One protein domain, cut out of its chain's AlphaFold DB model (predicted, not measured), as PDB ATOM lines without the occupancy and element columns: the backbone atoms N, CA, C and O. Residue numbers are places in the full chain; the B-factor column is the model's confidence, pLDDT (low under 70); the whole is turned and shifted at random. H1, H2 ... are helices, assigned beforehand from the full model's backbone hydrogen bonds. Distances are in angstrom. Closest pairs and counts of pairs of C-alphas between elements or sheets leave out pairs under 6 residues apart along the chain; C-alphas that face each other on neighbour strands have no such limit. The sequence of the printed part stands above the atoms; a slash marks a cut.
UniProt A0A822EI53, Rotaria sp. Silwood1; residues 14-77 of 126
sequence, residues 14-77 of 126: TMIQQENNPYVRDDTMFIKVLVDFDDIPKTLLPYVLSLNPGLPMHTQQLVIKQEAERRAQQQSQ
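AT A GLANCE: This is residues 14 to 77 of the 126 residues of a protein of Rotaria sp. Silwood1 (UniProt A0A822EI53). A long arm with no named element, residues 14 to 44, begins in a small looped end and runs to a two-helix end, where the long helix H2 packs on the short helix H1 with residues 60 to 64. The printed part has 64 residues with two named helices, H1 then H2, and no named strand. The class is all helix, with under half of the residues, 26 of 64, in named elements. The whole is extended, with a radius of gyration of the C-alphas of 20.1 A and spans of 63 by 27 by 17 A.

HOW THE PARTS SIT: H1, residues 45 to 49, touches H2, residues 57 to 77, with residues 60 to 64 of H2 alone. Their closest C-alphas, those of Tyr 47 and Ile 64, are 6.3 A apart. In H1 and H2 every O i to N i+4 pair is within hydrogen-bond range.

IN THESE COORDINATES: H1 begins at C-alpha 45 (135.130, 95.559, 95.764). H2 measures 31.0 A, from C-alpha 57 (138.331, 105.826, 83.718) to C-alpha 77 (119.353, 107.444, 108.180).

THE WHOLE: The two C-alphas farthest apart, those of Glu 19 and Gln 77, are 63.6 A apart. The printed part has no cut, and the link from H1 to H2 is short. The pLDDT is under 70 in residues 48 to 55 and 75 to 77.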
ATOM      1  N   THR A  14     171.426  87.323  90.475       93.31
ATOM      2  CA  THR A  14     172.377  86.293  90.903       93.31
ATOM      3  C   THR A  14     171.723  85.188  91.725       93.31
ATOM      4  O   THR A  14     172.172  84.054  91.649       93.31
ATOM      5  N   MET A  15     170.658  85.480  92.474       91.62
ATOM      6  CA  MET A  15     169.923  84.475  93.247       91.62
ATOM      7  C   MET A  15     168.889  83.718  92.397       91.62
ATOM      8  O   MET A  15     168.650  82.541  92.645       91.62
ATOM      9  N   ILE A  16     168.297  84.359  91.381       93.06
ATOM     10  CA  ILE A  16     167.380  83.702  90.425       93.06
ATOM     11  C   ILE A  16     168.130  82.772  89.465       93.06
ATOM     12  O   ILE A  16     167.579  81.767  89.031       93.06
ATOM     13  N   GLN A  17     169.371  83.103  89.114       90.56
ATOM     14  CA  GLN A  17     170.174  82.347  88.145       90.56
ATOM     15  C   GLN A  17     171.000  81.222  88.778       90.56
ATOM     16  O   GLN A  17     171.629  80.453  88.058       90.56
ATOM     17  N   GLN A  18     171.027  81.127  90.110       91.81
ATOM     18  CA  GLN A  18     171.721  80.045  90.801       91.81
ATOM     19  C   GLN A  18     171.159  78.685  90.384       91.81
ATOM     20  O   GLN A  18     169.940  78.476  90.381       91.81
ATOM     21  N   GLU A  19     172.059  77.750  90.077       86.56
ATOM     22  CA  GLU A  19     171.694  76.352  89.885       86.56
ATOM     23  C   GLU A  19     171.014  75.827  91.156       86.56
ATOM     24  O   GLU A  19     171.468  76.071  92.275       86.56
ATOM     25  N   ASN A  20     169.895  75.123  90.977       87.12
ATOM     26  CA  ASN A  20     169.065  74.593  92.060       87.12
ATOM     27  C   ASN A  20     168.434  75.648  93.000       87.12
ATOM     28  O   ASN A  20     168.133  75.350  94.160       87.12
ATOM     29  N   ASN A  21     168.172  76.869  92.521       91.31
ATOM     30  CA  ASN A  21     167.346  77.805  93.282       91.31
ATOM     31  C   ASN A  21     165.888  77.290  93.397       91.31
ATOM     32  O   ASN A  21     165.381  76.629  92.488       91.31
ATOM     33  N   PRO A  22     165.186  77.559  94.511       91.94
ATOM     34  CA  PRO A  22     163.830  77.054  94.716       91.94
ATOM     35  C   PRO A  22     162.748  77.854  93.974       91.94
ATOM     36  O   PRO A  22     161.605  77.404  93.942       91.94
ATOM     37  N   TYR A  23     163.077  79.026  93.424       93.81
ATOM     38  CA  TYR A  23     162.112  79.974  92.860       93.81
ATOM     39  C   TYR A  23     161.823  79.744  91.373       93.81
ATOM     40  O   TYR A  23     160.732  80.079  90.915       93.81
ATOM     41  N   VAL A  24     162.781  79.175  90.640       94.31
ATOM     42  CA  VAL A  24     162.657  78.812  89.227       94.31
ATOM     43  C   VAL A  24     162.682  77.294  89.101       94.31
ATOM     44  O   VAL A  24     163.631  76.637  89.525       94.31
ATOM     45  N   ARG A  25     161.632  76.725  88.510       93.19
ATOM     46  CA  ARG A  25     161.523  75.292  88.207       93.19
ATOM     47  C   ARG A  25     161.041  75.141  86.773       93.19
ATOM     48  O   ARG A  25     160.116  75.838  86.374       93.19
ATOM     49  N   ASP A  26     161.699  74.277  86.002       92.44
ATOM     50  CA  ASP A  26     161.355  74.005  84.599       92.44
ATOM     51  C   ASP A  26     161.233  75.275  83.732       92.44
ATOM     52  O   ASP A  26     160.301  75.412  82.949       92.44
ATOM     53  N   ASP A  27     162.158  76.229  83.908       91.00
ATOM     54  CA  ASP A  27     162.152  77.545  83.235       91.00
ATOM     55  C   ASP A  27     160.908  78.413  83.538       91.00
ATOM     56  O   ASP A  27     160.547  79.325  82.797       91.00
ATOM     57  N   THR A  28     160.235  78.151  84.664       92.69
ATOM     58  CA  THR A  28     159.050  78.897  85.107       92.69
ATOM     59  C   THR A  28     159.204  79.451  86.519       92.69
ATOM     60  O   THR A  28     159.893  78.880  87.366       92.69
ATOM     61  N   MET A  29     158.532  80.575  86.784       94.75
ATOM     62  CA  MET A  29     158.421  81.176  88.113       94.75
ATOM     63  C   MET A  29     156.992  81.660  88.373       94.75
ATOM     64  O   MET A  29     156.285  82.072  87.454       94.75
ATOM     65  N   PHE A  30     156.588  81.671  89.643       94.75
ATOM     66  CA  PHE A  30     155.278  82.161  90.070       94.75
ATOM     67  C   PHE A  30     155.427  83.459  90.861       94.75
ATOM     68  O   PHE A  30     156.194  83.530  91.820       94.75
ATOM     69  N   ILE A  31     154.656  84.480  90.488       93.94
ATOM     70  CA  ILE A  31     154.591  85.761  91.197       93.94
ATOM     71  C   ILE A  31     153.184  85.909  91.768       93.94
ATOM     72  O   ILE A  31     152.196  85.797  91.044       93.94
ATOM     73  N   LYS A  32     153.089  86.165  93.074       93.81
ATOM     74  CA  LYS A  32     151.821  86.396  93.771       93.81
ATOM     75  C   LYS A  32     151.746  87.849  94.223       93.81
ATOM     76  O   LYS A  32     152.581  88.288  95.007       93.81
ATOM     77  N   VAL A  33     150.724  88.566  93.762       90.94
ATOM     78  CA  VAL A  33     150.399  89.918  94.230       90.94
ATOM     79  C   VAL A  33     149.202  89.821  95.167       90.94
ATOM     80  O   VAL A  33     148.177  89.241  94.814       90.94
ATOM     81  N   LEU A  34     149.354  90.357  96.374       91.00
ATOM     82  CA  LEU A  34     148.287  90.470  97.359       91.00
ATOM     83  C   LEU A  34     147.928  91.944  97.483       91.00
ATOM     84  O   LEU A  34     148.791  92.761  97.792       91.00
ATOM     85  N   VAL A  35     146.670  92.266  97.211       87.94
ATOM     86  CA  VAL A  35     146.128  93.607  97.415       87.94
ATOM     87  C   VAL A  35     145.258  93.548  98.658       87.94
ATOM     88  O   VAL A  35     144.389  92.680  98.759       87.94
ATOM     89  N   ASP A  36     145.545  94.431  99.606       88.75
ATOM     90  CA  ASP A  36     144.745  94.573 100.812       88.75
ATOM     91  C   ASP A  36     143.474  95.367 100.498       88.75
ATOM     92  O   ASP A  36     143.509  96.414  99.844       88.75
ATOM     93  N   PHE A  37     142.350  94.826 100.946       87.25
ATOM     94  CA  PHE A  37     141.022  95.382 100.756       87.25
ATOM     95  C   PHE A  37     140.247  95.497 102.070       87.25
ATOM     96  O   PHE A  37     139.046  95.764 102.022       87.25
ATOM     97  N   ASP A  38     140.885  95.291 103.224       88.88
ATOM     98  CA  ASP A  38     140.197  95.253 104.519       88.88
ATOM     99  C   ASP A  38     139.486  96.579 104.842       88.88
ATOM    100  O   ASP A  38     138.376  96.577 105.380       88.88
ATOM    101  N   ASP A  39     140.053  97.706 104.400       86.38
ATOM    102  CA  ASP A  39     139.458  99.042 104.545       86.38
ATOM    103  C   ASP A  39     138.376  99.357 103.498       86.38
ATOM    104  O   ASP A  39     137.674 100.369 103.593       86.38
ATOM    105  N   ILE A  40     138.213  98.507 102.478       82.56
ATOM    106  CA  ILE A  40     137.228  98.711 101.418       82.56
ATOM    107  C   ILE A  40     135.957  97.915 101.741       82.56
ATOM    108  O   ILE A  40     135.981  96.685 101.844       82.56
ATOM    109  N   PRO A  41     134.783  98.571 101.812       84.19
ATOM    110  CA  PRO A  41     133.514  97.870 101.924       84.19
ATOM    111  C   PRO A  41     133.375  96.782 100.851       84.19
ATOM    112  O   PRO A  41     133.504  97.060  99.662       84.19
ATOM    113  N   LYS A  42     133.012  95.553 101.247       82.06
ATOM    114  CA  LYS A  42     132.901  94.378 100.345       82.06
ATOM    115  C   LYS A  42     132.039  94.592  99.093       82.06
ATOM    116  O   LYS A  42     132.178  93.911  98.088       82.06
ATOM    117  N   THR A  43     131.130  95.547  99.177       77.25
ATOM    118  CA  THR A  43     130.187  95.969  98.137       77.25
ATOM    119  C   THR A  43     130.786  96.933  97.116       77.25
ATOM    120  O   THR A  43     130.252  97.057  96.019       77.25
ATOM    121  N   LEU A  44     131.886  97.599  97.471       75.38
ATOM    122  CA  LEU A  44     132.688  98.427  96.579       75.38
ATOM    123  C   LEU A  44     133.772  97.619  95.860       75.38
ATOM    124  O   LEU A  44     134.231  98.046  94.804       75.38
ATOM    125  N   LEU A  45     134.126  96.434  96.374       76.00
ATOM    126  CA  LEU A  45     135.130  95.559  95.764       76.00
ATOM    127  C   LEU A  45     134.864  95.254  94.293       76.00
ATOM    128  O   LEU A  45     135.817  95.351  93.530       76.00
ATOM    129  N   PRO A  46     133.628  94.964  93.839       72.50
ATOM    130  CA  PRO A  46     133.378  94.793  92.421       72.50
ATOM    131  C   PRO A  46     133.809  96.023  91.631       72.50
ATOM    132  O   PRO A  46     134.430  95.851  90.614       72.50
ATOM    133  N   TYR A  47     133.616  97.255  92.087       71.06
ATOM    134  CA  TYR A  47     134.008  98.435  91.303       71.06
ATOM    135  C   TYR A  47     135.517  98.710  91.311       71.06
ATOM    136  O   TYR A  47     136.037  99.284  90.359       71.06
ATOM    137  N   VAL A  48     136.217  98.282  92.364       68.94
ATOM    138  CA  VAL A  48     137.680  98.398  92.485       68.94
ATOM    139  C   VAL A  48     138.400  97.281  91.718       68.94
ATOM    140  O   VAL A  48     139.437  97.512  91.107       68.94
ATOM    141  N   LEU A  49     137.840  96.069  91.740       68.38
ATOM    142  CA  LEU A  49     138.392  94.860  91.118       68.38
ATOM    143  C   LEU A  49     137.955  94.688  89.661       68.38
ATOM    144  O   LEU A  49     138.679  94.118  88.851       68.38
ATOM    145  N   SER A  50     136.761  95.169  89.327       63.12
ATOM    146  CA  SER A  50     136.155  95.129  87.998       63.12
ATOM    147  C   SER A  50     136.487  96.417  87.257       63.12
ATOM    148  O   SER A  50     135.617  97.188  86.845       63.12
ATOM    149  N   LEU A  51     137.780  96.667  87.075       55.81
ATOM    150  CA  LEU A  51     138.214  97.559  86.014       55.81
ATOM    151  C   LEU A  51     137.989  96.795  84.715       55.81
ATOM    152  O   LEU A  51     138.868  96.081  84.248       55.81
ATOM    153  N   ASN A  52     136.782  96.886  84.154       59.00
ATOM    154  CA  ASN A  52     136.574  96.473  82.778       59.00
ATOM    155  C   ASN A  52     137.477  97.387  81.931       59.00
ATOM    156  O   ASN A  52     137.185  98.585  81.842       59.00
ATOM    157  N   PRO A  53     138.585  96.882  81.356       58.28
ATOM    158  CA  PRO A  53     139.603  97.736  80.744       58.28
ATOM    159  C   PRO A  53     139.065  98.483  79.515       58.28
ATOM    160  O   PRO A  53     139.693  99.426  79.043       58.28
ATOM    161  N   GLY A  54     137.893  98.084  79.005       62.44
ATOM    162  CA  GLY A  54     137.192  98.757  77.916       62.44
ATOM    163  C   GLY A  54     136.350  99.971  78.327       62.44
ATOM    164  O   GLY A  54     135.866 100.677  77.446       62.44
ATOM    165  N   LEU A  55     136.148 100.235  79.624       66.38
ATOM    166  CA  LEU A  55     135.394 101.408  80.079       66.38
ATOM    167  C   LEU A  55     136.334 102.586  80.384       66.38
ATOM    168  O   LEU A  55     137.330 102.405  81.083       66.38
ATOM    169  N   PRO A  56     136.019 103.809  79.923       75.25
ATOM    170  CA  PRO A  56     136.785 104.994  80.284       75.25
ATOM    171  C   PRO A  56     136.857 105.212  81.803       75.25
ATOM    172  O   PRO A  56     135.854 105.117  82.511       75.25
ATOM    173  N   MET A  57     138.037 105.605  82.291       73.38
ATOM    174  CA  MET A  57     138.331 105.826  83.718       73.38
ATOM    175  C   MET A  57     137.318 106.751  84.415       73.38
ATOM    176  O   MET A  57     136.897 106.492  85.539       73.38
ATOM    177  N   HIS A  58     136.874 107.816  83.740       79.88
ATOM    178  CA  HIS A  58     135.910 108.761  84.314       79.88
ATOM    179  C   HIS A  58     134.560 108.096  84.633       79.88
ATOM    180  O   HIS A  58     133.921 108.433  85.626       79.88
ATOM    181  N   THR A  59     134.126 107.135  83.810       77.75
ATOM    182  CA  THR A  59     132.873 106.403  84.010       77.75
ATOM    183  C   THR A  59     132.984 105.498  85.233       77.75
ATOM    184  O   THR A  59     132.068 105.443  86.046       77.75
ATOM    185  N   GLN A  60     134.136 104.850  85.413       73.81
ATOM    186  CA  GLN A  60     134.407 103.994  86.570       73.81
ATOM    187  C   GLN A  60     134.439 104.812  87.869       73.81
ATOM    188  O   GLN A  60     133.765 104.468  88.839       73.81
ATOM    189  N   GLN A  61     135.140 105.951  87.865       80.50
ATOM    190  CA  GLN A  61     135.201 106.870  89.007       80.50
ATOM    191  C   GLN A  61     133.822 107.413  89.393       80.50
ATOM    192  O   GLN A  61     133.515 107.532  90.579       80.50
ATOM    193  N   LEU A  62     132.978 107.716  88.404       84.19
ATOM    194  CA  LEU A  62     131.623 108.205  88.638       84.19
ATOM    195  C   LEU A  62     130.755 107.157  89.345       84.19
ATOM    196  O   LEU A  62     130.083 107.490  90.320       84.19
ATOM    197  N   VAL A  63     130.814 105.896  88.916       79.81
ATOM    198  CA  VAL A  63     130.059 104.801  89.548       79.81
ATOM    199  C   VAL A  63     130.554 104.532  90.974       79.81
ATOM    200  O   VAL A  63     129.742 104.400  91.891       79.81
ATOM    201  N   ILE A  64     131.876 104.529  91.190       80.38
ATOM    202  CA  ILE A  64     132.482 104.383  92.526       80.38
ATOM    203  C   ILE A  64     131.995 105.497  93.459       80.38
ATOM    204  O   ILE A  64     131.566 105.231  94.583       80.38
ATOM    205  N   LYS A  65     132.025 106.747  92.982       85.31
ATOM    206  CA  LYS A  65     131.590 107.916  93.750       85.31
ATOM    207  C   LYS A  65     130.106 107.838  94.119       85.31
ATOM    208  O   LYS A  65     129.766 108.038  95.281       85.31
ATOM    209  N   GLN A  66     129.238 107.500  93.167       84.94
ATOM    210  CA  GLN A  66     127.795 107.387  93.405       84.94
ATOM    211  C   GLN A  66     127.453 106.318  94.451       84.94
ATOM    212  O   GLN A  66     126.630 106.559  95.335       84.94
ATOM    213  N   GLU A  67     128.098 105.150  94.398       82.00
ATOM    214  CA  GLU A  67     127.853 104.083  95.375       82.00
ATOM    215  C   GLU A  67     128.396 104.441  96.770       82.00
ATOM    216  O   GLU A  67     127.758 104.126  97.779       82.00
ATOM    217  N   ALA A  68     129.531 105.147  96.848       83.12
ATOM    218  CA  ALA A  68     130.055 105.666  98.111       83.12
ATOM    219  C   ALA A  68     129.103 106.700  98.748       83.12
ATOM    220  O   ALA A  68     128.788 106.610  99.937       83.12
ATOM    221  N   GLU A  69     128.578 107.639  97.956       85.94
ATOM    222  CA  GLU A  69     127.632 108.667  98.412       85.94
ATOM    223  C   GLU A  69     126.292 108.071  98.860       85.94
ATOM    224  O   GLU A  69     125.786 108.412  99.934       85.94
ATOM    225  N   ARG A  70     125.745 107.113  98.097       83.69
ATOM    226  CA  ARG A  70     124.515 106.385  98.457       83.69
ATOM    227  C   ARG A  70     124.619 105.750  99.847       83.69
ATOM    228  O   ARG A  70     123.638 105.706 100.588       83.69
ATOM    229  N   ARG A  71     125.806 105.271 100.234       75.25
ATOM    230  CA  ARG A  71     126.054 104.654 101.550       75.25
ATOM    231  C   ARG A  71     126.186 105.662 102.676       75.25
ATOM    232  O   ARG A  71     125.626 105.425 103.747       75.25
ATOM    233  N   ALA A  72     126.870 106.779 102.439       81.75
ATOM    234  CA  ALA A  72     126.979 107.852 103.425       81.75
ATOM    235  C   ALA A  72     125.587 108.356 103.861       81.75
ATOM    236  O   ALA A  72     125.351 108.619 105.042       81.75
ATOM    237  N   GLN A  73     124.636 108.396 102.921       80.44
ATOM    238  CA  GLN A  73     123.237 108.755 103.179       80.44
ATOM    239  C   GLN A  73     122.452 107.666 103.937       80.44
ATOM    240  O   GLN A  73     121.597 107.975 104.764       80.44
ATOM    241  N   GLN A  74     122.746 106.380 103.711       71.00
ATOM    242  CA  GLN A  74     122.079 105.279 104.425       71.00
ATOM    243  C   GLN A  74     122.547 105.131 105.879       71.00
ATOM    244  O   GLN A  74     121.732 104.849 106.758       71.00
ATOM    245  N   GLN A  75     123.832 105.364 106.162       63.06
ATOM    246  CA  GLN A  75     124.347 105.349 107.539       63.06
ATOM    247  C   GLN A  75     123.778 106.492 108.387       63.06
ATOM    248  O   GLN A  75     123.450 106.290 109.556       63.06
ATOM    249  N   SER A  76     123.584 107.673 107.797       59.53
ATOM    250  CA  SER A  76     122.962 108.808 108.489       59.53
ATOM    251  C   SER A  76     121.465 108.585 108.766       59.53
ATOM    252  O   SER A  76     120.973 109.020 109.804       59.53
ATOM    253  N   GLN A  77     120.755 107.816 107.930       55.41
ATOM    254  CA  GLN A  77     119.353 107.444 108.180       55.41
ATOM    255  C   GLN A  77     119.186 106.367 109.273       55.41
ATOM    256  O   GLN A  77     118.233 106.431 110.051       55.41
TER     257      GLN A  77